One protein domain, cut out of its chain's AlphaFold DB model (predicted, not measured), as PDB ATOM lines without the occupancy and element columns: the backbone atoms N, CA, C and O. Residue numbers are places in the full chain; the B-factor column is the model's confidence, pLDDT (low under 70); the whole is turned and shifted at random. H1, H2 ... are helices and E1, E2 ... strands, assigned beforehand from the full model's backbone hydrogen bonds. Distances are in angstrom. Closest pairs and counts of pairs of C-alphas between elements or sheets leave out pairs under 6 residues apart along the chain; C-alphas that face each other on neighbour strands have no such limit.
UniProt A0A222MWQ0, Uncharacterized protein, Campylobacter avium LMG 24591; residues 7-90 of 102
ATOM      1  N   TYR A   7      16.651 -34.277  14.271       81.00
ATOM      2  CA  TYR A   7      17.231 -35.407  14.996       81.00
ATOM      3  C   TYR A   7      16.389 -36.686  14.950       81.00
ATOM      4  O   TYR A   7      16.899 -37.751  15.276       81.00
ATOM      5  N   GLN A   8      15.118 -36.603  14.555       80.25
ATOM      6  CA  GLN A   8      14.199 -37.744  14.560       80.25
ATOM      7  C   GLN A   8      14.568 -38.775  13.490       80.25
ATOM      8  O   GLN A   8      14.574 -39.969  13.772       80.25
ATOM      9  N   LYS A   9      14.975 -38.312  12.302       82.81
ATOM     10  CA  LYS A   9      15.480 -39.191  11.239       82.81
ATOM     11  C   LYS A   9      16.773 -39.901  11.654       82.81
ATOM     12  O   LYS A   9      16.890 -41.106  11.472       82.81
ATOM     13  N   ASP A  10      17.713 -39.158  12.238       85.75
ATOM     14  CA  ASP A  10      18.971 -39.732  12.723       85.75
ATOM     15  C   ASP A  10      18.695 -40.770  13.825       85.75
ATOM     16  O   ASP A  10      19.260 -41.858  13.813       85.75
ATOM     17  N   PHE A  11      17.802 -40.462  14.769       84.31
ATOM     18  CA  PHE A  11      17.420 -41.388  15.834       84.31
ATOM     19  C   PHE A  11      16.805 -42.681  15.292       84.31
ATOM     20  O   PHE A  11      17.151 -43.759  15.774       84.31
ATOM     21  N   GLU A  12      15.925 -42.589  14.293       84.12
ATOM     22  CA  GLU A  12      15.316 -43.752  13.646       84.12
ATOM     23  C   GLU A  12      16.377 -44.632  12.969       84.12
ATOM     24  O   GLU A  12      16.392 -45.845  13.174       84.12
ATOM     25  N   GLU A  13      17.323 -44.022  12.250       87.06
ATOM     26  CA  GLU A  13      18.431 -44.730  11.602       87.06
ATOM     27  C   GLU A  13      19.304 -45.480  12.621       87.06
ATOM     28  O   GLU A  13      19.517 -46.686  12.487       87.06
ATOM     29  N   TYR A  14      19.758 -44.812  13.689       86.62
ATOM     30  CA  TYR A  14      20.555 -45.477  14.725       86.62
ATOM     31  C   TYR A  14      19.758 -46.534  15.490       86.62
ATOM     32  O   TYR A  14      20.311 -47.579  15.830       86.62
ATOM     33  N   SER A  15      18.467 -46.302  15.735       82.94
ATOM     34  CA  SER A  15      17.602 -47.281  16.397       82.94
ATOM     35  C   SER A  15      17.474 -48.554  15.564       82.94
ATOM     36  O   SER A  15      17.639 -49.648  16.101       82.94
ATOM     37  N   GLN A  16      17.284 -48.425  14.248       84.50
ATOM     38  CA  GLN A  16      17.255 -49.564  13.328       84.50
ATOM     39  C   GLN A  16      18.594 -50.306  13.293       84.50
ATOM     40  O   GLN A  16      18.617 -51.533  13.390       84.50
ATOM     41  N   LEU A  17      19.714 -49.579  13.211       85.69
ATOM     42  CA  LEU A  17      21.055 -50.173  13.212       85.69
ATOM     43  C   LEU A  17      21.366 -50.934  14.509       85.69
ATOM     44  O   LEU A  17      22.075 -51.940  14.484       85.69
ATOM     45  N   LEU A  18      20.834 -50.461  15.634       80.94
ATOM     46  CA  LEU A  18      20.981 -51.084  16.947       80.94
ATOM     47  C   LEU A  18      19.940 -52.178  17.225       80.94
ATOM     48  O   LEU A  18      20.052 -52.867  18.236       80.94
ATOM     49  N   GLY A  19      18.948 -52.360  16.348       79.25
ATOM     50  CA  GLY A  19      17.849 -53.308  16.549       79.25
ATOM     51  C   GLY A  19      16.881 -52.901  17.664       79.25
ATOM     52  O   GLY A  19      16.193 -53.751  18.232       79.25
ATOM     53  N   LEU A  20      16.832 -51.614  17.999       76.62
ATOM     54  CA  LEU A  20      15.927 -51.069  19.000       76.62
ATOM     55  C   LEU A  20      14.511 -50.988  18.435       76.62
ATOM     56  O   LEU A  20      14.300 -50.625  17.278       76.62
ATOM     57  N   LYS A  21      13.523 -51.326  19.267       72.62
ATOM     58  CA  LYS A  21      12.119 -51.100  18.917       72.62
ATOM     59  C   LYS A  21      11.861 -49.597  18.872       72.62
ATOM     60  O   LYS A  21      12.405 -48.869  19.697       72.62
ATOM     61  N   GLU A  22      11.025 -49.159  17.933       63.62
ATOM     62  CA  GLU A  22      10.601 -47.761  17.831       63.62
ATOM     63  C   GLU A  22      10.066 -47.270  19.180       63.62
ATOM     64  O   GLU A  22       8.996 -47.686  19.633       63.62
ATOM     65  N   ASP A  23      10.825 -46.387  19.826       67.38
ATOM     66  CA  ASP A  23      10.422 -45.764  21.076       67.38
ATOM     67  C   ASP A  23       9.871 -44.362  20.794       67.38
ATOM     68  O   ASP A  23      10.598 -43.422  20.460       67.38
ATOM     69  N   LYS A  24       8.552 -44.215  20.961       69.00
ATOM     70  CA  LYS A  24       7.842 -42.933  20.810       69.00
ATOM     71  C   LYS A  24       8.229 -41.911  21.880       69.00
ATOM     72  O   LYS A  24       7.862 -40.743  21.774       69.00
ATOM     73  N   SER A  25       8.983 -42.316  22.901       72.75
ATOM     74  CA  SER A  25       9.517 -41.417  23.922       72.75
ATOM     75  C   SER A  25      10.408 -40.331  23.318       72.75
ATOM     76  O   SER A  25      10.412 -39.222  23.844       72.75
ATOM     77  N   PHE A  26      11.077 -40.588  22.184       78.81
ATOM     78  CA  PHE A  26      11.889 -39.584  21.483       78.81
ATOM     79  C   PHE A  26      11.061 -38.399  20.952       78.81
ATOM     80  O   PHE A  26      11.502 -37.251  21.015       78.81
ATOM     81  N   GLU A  27       9.840 -38.650  20.468       78.75
ATOM     82  CA  GLU A  27       8.949 -37.606  19.935       78.75
ATOM     83  C   GLU A  27       8.444 -36.654  21.030       78.75
ATOM     84  O   GLU A  27       8.126 -35.500  20.755       78.75
ATOM     85  N   ASN A  28       8.411 -37.127  22.279       79.75
ATOM     86  CA  ASN A  28       7.954 -36.367  23.446       79.75
ATOM     87  C   ASN A  28       9.050 -35.493  24.086       79.75
ATOM     88  O   ASN A  28       8.795 -34.807  25.085       79.75
ATOM     89  N   LEU A  29      10.272 -35.545  23.553       81.12
ATOM     90  CA  LEU A  29      11.413 -34.753  24.002       81.12
ATOM     91  C   LEU A  29      11.500 -33.423  23.246       81.12
ATOM     92  O   LEU A  29      11.137 -33.326  22.076       81.12
ATOM     93  N   ASN A  30      12.026 -32.393  23.910       84.25
ATOM     94  CA  ASN A  30      12.362 -31.135  23.246       84.25
ATOM     95  C   ASN A  30      13.635 -31.273  22.385       84.25
ATOM     96  O   ASN A  30      14.375 -32.247  22.493       84.25
ATOM     97  N   GLU A  31      13.920 -30.284  21.536       82.19
ATOM     98  CA  GLU A  31      15.049 -30.341  20.594       82.19
ATOM     99  C   GLU A  31      16.418 -30.546  21.283       82.19
ATOM    100  O   GLU A  31      17.259 -31.303  20.791       82.19
ATOM    101  N   THR A  32      16.637 -29.927  22.448       82.88
ATOM    102  CA  THR A  32      17.870 -30.085  23.238       82.88
ATOM    103  C   THR A  32      17.992 -31.499  23.804       82.88
ATOM    104  O   THR A  32      19.059 -32.112  23.724       82.88
ATOM    105  N   GLU A  33      16.899 -32.034  24.344       85.06
ATOM    106  CA  GLU A  33      16.833 -33.393  24.879       85.06
ATOM    107  C   GLU A  33      17.053 -34.431  23.770       85.06
ATOM    108  O   GLU A  33      17.865 -35.342  23.932       85.06
ATOM    109  N   GLN A  34      16.402 -34.251  22.617       86.00
ATOM    110  CA  GLN A  34      16.571 -35.094  21.431       86.00
ATOM    111  C   GLN A  34      18.021 -35.110  20.950       86.00
ATOM    112  O   GLN A  34      18.576 -36.180  20.696       86.00
ATOM    113  N   LYS A  35      18.668 -33.941  20.871       86.44
ATOM    114  CA  LYS A  35      20.082 -33.838  20.493       86.44
ATOM    115  C   LYS A  35      20.980 -34.616  21.457       86.44
ATOM    116  O   LYS A  35      21.835 -35.380  21.013       86.44
ATOM    117  N   LYS A  36      20.802 -34.437  22.769       87.44
ATOM    118  CA  LYS A  36      21.627 -35.117  23.781       87.44
ATOM    119  C   LYS A  36      21.392 -36.627  23.806       87.44
ATOM    120  O   LYS A  36      22.350 -37.378  23.981       87.44
ATOM    121  N   LEU A  37      20.152 -37.067  23.601       87.25
ATOM    122  CA  LEU A  37      19.817 -38.483  23.482       87.25
ATOM    123  C   LEU A  37      20.471 -39.091  22.239       87.25
ATOM    124  O   LEU A  37      21.076 -40.157  22.321       87.25
ATOM    125  N   LEU A  38      20.438 -38.382  21.111       87.94
ATOM    126  CA  LEU A  38      21.105 -38.818  19.890       87.94
ATOM    127  C   LEU A  38      22.625 -38.963  20.082       87.94
ATOM    128  O   LEU A  38      23.210 -39.929  19.605       87.94
ATOM    129  N   GLU A  39      23.277 -38.045  20.800       89.06
ATOM    130  CA  GLU A  39      24.703 -38.180  21.140       89.06
ATOM    131  C   GLU A  39      24.995 -39.412  22.010       89.06
ATOM    132  O   GLU A  39      26.014 -40.080  21.818       89.06
ATOM    133  N   LEU A  40      24.108 -39.718  22.961       89.38
ATOM    134  CA  LEU A  40      24.234 -40.894  23.820       89.38
ATOM    135  C   LEU A  40      24.129 -42.187  23.001       89.38
ATOM    136  O   LEU A  40      24.951 -43.088  23.147       89.38
ATOM    137  N   ILE A  41      23.170 -42.237  22.077       88.44
ATOM    138  CA  ILE A  41      22.950 -43.378  21.182       88.44
ATOM    139  C   ILE A  41      24.106 -43.550  20.203       88.44
ATOM    140  O   ILE A  41      24.561 -44.671  20.004       88.44
ATOM    141  N   LYS A  42      24.637 -42.458  19.642       89.75
ATOM    142  CA  LYS A  42      25.851 -42.501  18.811       89.75
ATOM    143  C   LYS A  42      27.032 -43.087  19.578       89.75
ATOM    144  O   LYS A  42      27.736 -43.943  19.056       89.75
ATOM    145  N   SER A  43      27.197 -42.688  20.839       90.50
ATOM    146  CA  SER A  43      28.256 -43.225  21.702       90.50
ATOM    147  C   SER A  43      28.074 -44.725  21.953       90.50
ATOM    148  O   SER A  43      29.034 -45.488  21.875       90.50
ATOM    149  N   ALA A  44      26.839 -45.170  22.204       88.94
ATOM    150  CA  ALA A  44      26.529 -46.588  22.355       88.94
ATOM    151  C   ALA A  44      26.770 -47.376  21.059       88.94
ATOM    152  O   ALA A  44      27.343 -48.464  21.091       88.94
ATOM    153  N   PHE A  45      26.387 -46.806  19.916       89.62
ATOM    154  CA  PHE A  45      26.633 -47.379  18.599       89.62
ATOM    155  C   PHE A  45      28.125 -47.546  18.314       89.62
ATOM    156  O   PHE A  45      28.532 -48.617  17.876       89.62
ATOM    157  N   ASP A  46      28.954 -46.548  18.627       90.12
ATOM    158  CA  ASP A  46      30.408 -46.642  18.460       90.12
ATOM    159  C   ASP A  46      31.021 -47.763  19.313       90.12
ATOM    160  O   ASP A  46      31.947 -48.448  18.871       90.12
ATOM    161  N   ILE A  47      30.510 -47.983  20.528       88.19
ATOM    162  CA  ILE A  47      30.939 -49.094  21.391       88.19
ATOM    163  C   ILE A  47      30.545 -50.436  20.765       88.19
ATOM    164  O   ILE A  47      31.394 -51.315  20.612       88.19
ATOM    165  N   VAL A  48      29.285 -50.573  20.347       87.94
ATOM    166  CA  VAL A  48      28.757 -51.783  19.697       87.94
ATOM    167  C   VAL A  48      29.469 -52.080  18.372       87.94
ATOM    168  O   VAL A  48      29.700 -53.237  18.032       87.94
ATOM    169  N   GLN A  49      29.861 -51.056  17.616       88.06
ATOM    170  CA  GLN A  49      30.651 -51.222  16.397       88.06
ATOM    171  C   GLN A  49      32.075 -51.698  16.679       88.06
ATOM    172  O   GLN A  49      32.608 -52.528  15.940       88.06
ATOM    173  N   LYS A  50      32.706 -51.177  17.736       88.38
ATOM    174  CA  LYS A  50      34.056 -51.600  18.131       88.38
ATOM    175  C   LYS A  50      34.077 -53.046  18.608       88.38
ATOM    176  O   LYS A  50      35.032 -53.758  18.305       88.38
ATOM    177  N   ASP A  51      33.034 -53.482  19.309       85.38
ATOM    178  CA  ASP A  51      32.900 -54.855  19.784       85.38
ATOM    179  C   ASP A  51      31.647 -55.528  19.213       85.38
ATOM    180  O   ASP A  51      30.540 -55.395  19.730       85.38
ATOM    181  N   HIS A  52      31.843 -56.328  18.163       79.00
ATOM    182  CA  HIS A  52      30.771 -57.002  17.422       79.00
ATOM    183  C   HIS A  52      29.950 -57.991  18.269       79.00
ATOM    184  O   HIS A  52      28.908 -58.463  17.799       79.00
ATOM    185  N   LYS A  53      30.410 -58.328  19.481       86.06
ATOM    186  CA  LYS A  53      29.677 -59.164  20.438       86.06
ATOM    187  C   LYS A  53      28.683 -58.368  21.278       86.06
ATOM    188  O   LYS A  53      27.825 -58.977  21.914       86.06
ATOM    189  N   MET A  54      28.781 -57.042  21.285       87.81
ATOM    190  CA  MET A  54      27.894 -56.169  22.039       87.81
ATOM    191  C   MET A  54      26.654 -55.770  21.228       87.81
ATOM    192  O   MET A  54      26.650 -55.789  19.997       87.81
ATOM    193  N   CYS A  55      25.583 -55.413  21.926       87.25
ATOM    194  CA  CYS A  55      24.377 -54.787  21.397       87.25
ATOM    195  C   CYS A  55      23.776 -53.853  22.451       87.25
ATOM    196  O   CYS A  55      24.040 -53.995  23.645       87.25
ATOM    197  N   VAL A  56      22.950 -52.898  22.024       86.50
ATOM    198  CA  VAL A  56      22.144 -52.131  22.978       86.50
ATOM    199  C   VAL A  56      20.996 -53.017  23.449       86.50
ATOM    200  O   VAL A  56      20.205 -53.496  22.641       86.50
ATOM    201  N   SER A  57      20.930 -53.255  24.757       84.25
ATOM    202  CA  SER A  57      19.927 -54.109  25.393       84.25
ATOM    203  C   SER A  57      18.658 -53.339  25.756       84.25
ATOM    204  O   SER A  57      17.560 -53.873  25.616       84.25
ATOM    205  N   SER A  58      18.787 -52.086  26.203       85.38
ATOM    206  CA  SER A  58      17.646 -51.200  26.458       85.38
ATOM    207  C   SER A  58      18.038 -49.727  26.368       85.38
ATOM    208  O   SER A  58      19.205 -49.362  26.534       85.38
ATOM    209  N   ILE A  59      17.040 -48.883  26.109       86.06
ATOM    210  CA  ILE A  59      17.119 -47.441  26.317       86.06
ATOM    211  C   ILE A  59      15.997 -47.068  27.276       86.06
ATOM    212  O   ILE A  59      14.834 -47.356  27.010       86.06
ATOM    213  N   ASP A  60      16.355 -46.411  28.369       86.62
ATOM    214  CA  ASP A  60      15.445 -46.013  29.427       86.62
ATOM    215  C   ASP A  60      15.482 -44.491  29.573       86.62
ATOM    216  O   ASP A  60      16.516 -43.903  29.900       86.62
ATOM    217  N   ILE A  61      14.348 -43.833  29.326       85.69
ATOM    218  CA  ILE A  61      14.202 -42.379  29.458       85.69
ATOM    219  C   ILE A  61      13.344 -42.095  30.687       85.69
ATOM    220  O   ILE A  61      12.137 -42.330  30.700       85.69
ATOM    221  N   ASN A  62      13.969 -41.563  31.732       85.50
ATOM    222  CA  ASN A  62      13.304 -41.188  32.967       85.50
ATOM    223  C   ASN A  62      13.114 -39.671  33.017       85.50
ATOM    224  O   ASN A  62      14.065 -38.910  33.218       85.50
ATOM    225  N   LYS A  63      11.870 -39.233  32.825       78.00
ATOM    226  CA  LYS A  63      11.477 -37.830  32.928       78.00
ATOM    227  C   LYS A  63      10.955 -37.547  34.335       78.00
ATOM    228  O   LYS A  63       9.882 -38.015  34.704       78.00
ATOM    229  N   LYS A  64      11.709 -36.765  35.105       75.94
ATOM    230  CA  LYS A  64      11.273 -36.170  36.376       75.94
ATOM    231  C   LYS A  64      10.943 -34.695  36.162       75.94
ATOM    232  O   LYS A  64      11.432 -34.093  35.208       75.94
ATOM    233  N   ASP A  65      10.169 -34.105  37.073       68.81
ATOM    234  CA  ASP A  65       9.677 -32.717  36.982       68.81
ATOM    235  C   ASP A  65      10.755 -31.675  36.639       68.81
ATOM    236  O   ASP A  65      10.478 -30.684  35.971       68.81
ATOM    237  N   ILE A  66      11.996 -31.910  37.073       68.69
ATOM    238  CA  ILE A  66      13.121 -30.976  36.938       68.69
ATOM    239  C   ILE A  66      14.285 -31.512  36.103       68.69
ATOM    240  O   ILE A  66      15.265 -30.795  35.923       68.69
ATOM    241  N   SER A  67      14.230 -32.762  35.639       79.56
ATOM    242  CA  SER A  67      15.352 -33.415  34.955       79.56
ATOM    243  C   SER A  67      14.884 -34.590  34.114       79.56
ATOM    244  O   SER A  67      14.185 -35.473  34.613       79.56
ATOM    245  N   THR A  68      15.352 -34.657  32.875       83.88
ATOM    246  CA  THR A  68      15.187 -35.836  32.024       83.88
ATOM    247  C   THR A  68      16.525 -36.557  31.959       83.88
ATOM    248  O   THR A  68      17.517 -35.953  31.563       83.88
ATOM    249  N   VAL A  69      16.571 -37.830  32.345       87.56
ATOM    250  CA  VAL A  69      17.775 -38.669  32.273       87.56
ATOM    251  C   VAL A  69      17.519 -39.784  31.276       87.56
ATOM    252  O   VAL A  69      16.514 -40.480  31.388       87.56
ATOM    253  N   ALA A  70      18.421 -39.963  30.317       88.00
ATOM    254  CA  ALA A  70      18.416 -41.136  29.457       88.00
ATOM    255  C   ALA A  70      19.560 -42.065  29.826       88.00
ATOM    256  O   ALA A  70      20.681 -41.612  30.051       88.00
ATOM    257  N   THR A  71      19.262 -43.354  29.846       89.25
ATOM    258  CA  THR A  71      20.206 -44.427  30.130       89.25
ATOM    259  C   THR A  71      20.171 -45.406  28.972       89.25
ATOM    260  O   THR A  71      19.103 -45.844  28.561       89.25
ATOM    261  N   VAL A  72      21.334 -45.719  28.414       88.94
ATOM    262  CA  VAL A  72      21.502 -46.709  27.355       88.94
ATOM    263  C   VAL A  72      22.311 -47.857  27.929       88.94
ATOM    264  O   VAL A  72      23.472 -47.686  28.302       88.94
ATOM    265  N   ASN A  73      21.685 -49.023  27.992       88.56
ATOM    266  CA  ASN A  73      22.303 -50.244  28.473       88.56
ATOM    267  C   ASN A  73      22.849 -51.033  27.286       88.56
ATOM    268  O   ASN A  73      22.131 -51.295  26.321       88.56
ATOM    269  N   ILE A  74      24.121 -51.409  27.349       88.50
ATOM    270  CA  ILE A  74      24.819 -52.181  26.321       88.50
ATOM    271  C   ILE A  74      25.230 -53.508  26.942       88.50
ATOM    272  O   ILE A  74      25.861 -53.535  28.000       88.50
ATOM    273  N   GLY A  75      24.891 -54.607  26.281       87.88
ATOM    274  CA  GLY A  75      25.176 -55.959  26.742       87.88
ATOM    275  C   GLY A  75      25.701 -56.869  25.645       87.88
ATOM    276  O   GLY A  75      25.858 -56.451  24.502       87.88
ATOM    277  N   LEU A  76      25.994 -58.123  25.990       87.81
ATOM    278  CA  LEU A  76      26.358 -59.139  24.999       87.81
ATOM    279  C   LEU A  76      25.122 -59.619  24.237       87.81
ATOM    280  O   LEU A  76      24.087 -59.892  24.848       87.81
ATOM    281  N   LYS A  77      25.266 -59.802  22.921       79.31
ATOM    282  CA  LYS A  77      24.206 -60.287  22.020       79.31
ATOM    283  C   LYS A  77      23.554 -61.586  22.487       79.31
ATOM    284  O   LYS A  77      22.352 -61.745  22.312       79.31
ATOM    285  N   ASP A  78      24.340 -62.478  23.083       79.50
ATOM    286  CA  ASP A  78      23.900 -63.827  23.448       79.50
ATOM    287  C   ASP A  78      23.425 -63.952  24.903       79.50
ATOM    288  O   ASP A  78      22.753 -64.923  25.243       79.50
ATOM    289  N   GLU A  79      23.745 -62.982  25.766       72.06
ATOM    290  CA  GLU A  79      23.448 -63.078  27.203       72.06
ATOM    291  C   GLU A  79      22.451 -62.023  27.691       72.06
ATOM    292  O   GLU A  79      21.861 -62.192  28.755       72.06
ATOM    293  N   GLY A  80      22.252 -60.923  26.952       66.00
ATOM    294  CA  GLY A  80      21.380 -59.821  27.382       66.00
ATOM    295  C   GLY A  80      21.834 -59.136  28.680       66.00
ATOM    296  O   GLY A  80      21.111 -58.302  29.218       66.00
ATOM    297  N   ILE A  81      23.023 -59.478  29.188       76.31
ATOM    298  CA  ILE A  81      23.618 -58.905  30.395       76.31
ATOM    299  C   ILE A  81      24.200 -57.546  30.035       76.31
ATOM    300  O   ILE A  81      25.123 -57.470  29.222       76.31
ATOM    301  N   SER A  82      23.687 -56.485  30.657       76.25
ATOM    302  CA  SER A  82      24.253 -55.143  30.533       76.25
ATOM    303  C   SER A  82      25.652 -55.104  31.154       76.25
ATOM    304  O   SER A  82      25.825 -55.318  32.351       76.25
ATOM    305  N   LEU A  83      26.655 -54.855  30.316       82.44
ATOM    306  CA  LEU A  83      28.058 -54.693  30.696       82.44
ATOM    307  C   LEU A  83      28.449 -53.221  30.814       82.44
ATOM    308  O   LEU A  83      29.374 -52.885  31.550       82.44
ATOM    309  N   ILE A  84      27.779 -52.351  30.056       88.44
ATOM    310  CA  ILE A  84      28.074 -50.923  30.001       88.44
ATOM    311  C   ILE A  84      26.757 -50.164  30.109       88.44
ATOM    312  O   ILE A  84      25.847 -50.365  29.307       88.44
ATOM    313  N   GLU A  85      26.683 -49.272  31.089       91.06
ATOM    314  CA  GLU A  85      25.582 -48.333  31.266       91.06
ATOM    315  C   GLU A  85      26.077 -46.934  30.883       91.06
ATOM    316  O   GLU A  85      27.041 -46.420  31.457       91.06
ATOM    317  N   LEU A  86      25.443 -46.323  29.883       88.75
ATOM    318  CA  LEU A  86      25.698 -44.940  29.494       88.75
ATOM    319  C   LEU A  86      24.502 -44.080  29.893       88.75
ATOM    320  O   LEU A  86      23.460 -44.137  29.248       88.75
ATOM    321  N   SER A  87      24.655 -43.244  30.916       89.06
ATOM    322  CA  SER A  87      23.614 -42.311  31.358       89.06
ATOM    323  C   SER A  87      23.962 -40.863  31.013       89.06
ATOM    324  O   SER A  87      25.105 -40.441  31.204       89.06
ATOM    325  N   LYS A  88      22.982 -40.068  30.569       87.81
ATOM    326  CA  LYS A  88      23.155 -38.629  30.319       87.81
ATOM    327  C   LYS A  88      21.911 -37.833  30.705       87.81
ATOM    328  O   LYS A  88      20.790 -38.187  30.339       87.81
ATOM    329  N   GLU A  89      22.123 -36.717  31.398       87.75
ATOM    330  CA  GLU A  89      21.083 -35.713  31.637       87.75
ATOM    331  C   GLU A  89      20.762 -34.964  30.337       87.75
ATOM    332  O   GLU A  89      21.616 -34.310  29.726       87.75
ATOM    333  N   LEU A  90      19.511 -35.078  29.905       83.81
ATOM    334  CA  LEU A  90      18.992 -34.531  28.659       83.81
ATOM    335  C   LEU A  90      18.505 -33.084  28.791       83.81
ATOM    336  O   LEU A  90      18.511 -32.355  27.802       83.81
TER     337      LEU A  90
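What this domain is: This is residues 7 to 90 of the 102 residues of an uncharacterized protein of Campylobacter avium LMG 24591 (UniProt A0A222MWQ0). A twisted sheet of three antiparallel strands has one long helix, H2, lying along one of its faces, while the other face is bare. A shorter helix, H1, packs side by side with H2, and its residues 15 to 18 just graze the sheet. The printed part has 84 residues, with two named helices and then three named strands along the chain, H1 H2 E1 E2 E3, and a sheet order of E1, E2, E3; the class is mixed. It is compact, with a radius of gyration of the C-alphas of 12.2 A, and spans 36 by 24 by 19 A.

How they stand to each other: H1, residues 7 to 18, touches H2, residues 31 to 50, with a shallow tilt of 25 degrees, the same way; their closest C-alphas, Phe 11 and Leu 38, are 6.1 A apart. In both helices every O i to N i+4 pair is within hydrogen-bond range. E1, residues 54 to 64, E2, residues 67 to 76, and E3, residues 82 to 89, form a meander, each strand the antiparallel neighbour of the one before. In the hairpin E1 and E2, N 60 and O 71 are 2.8 A apart, within hydrogen-bond range. In the hairpin E2 and E3, N 72 and O 86 are also 2.8 A apart, within range. H2 is on the sheet at a height of 9.1 A in two layers, a helix on one face of a sheet. It lies over E2, only just not over E1 and E3 with 2 C-alphas on each, and runs along the strands at 15 degrees to E2 on the local plane. The closest C-alphas of H2 and E2, Leu 37 and Ala 70, are 6.7 A apart.

Where its parts are: H1 begins at C-alpha 7, (17.231, -35.407, 14.996), and is 16.2 A long. H2 is 28.6 A long, E1 and E2 29.7 A each, and E3 19.7 A, ending at C-alpha 89, (21.083, -35.713, 31.637).

The domain as a whole: The two C-alphas farthest apart, His 52 and Asp 65, are 37.6 A apart. The printed part has no cut. The link from H1 to H2 is long, 12 residues; the other links are tight. Mean pLDDT of the printed part is 83.3, with residues 22 to 24, 65 to 66 and 80 under 70.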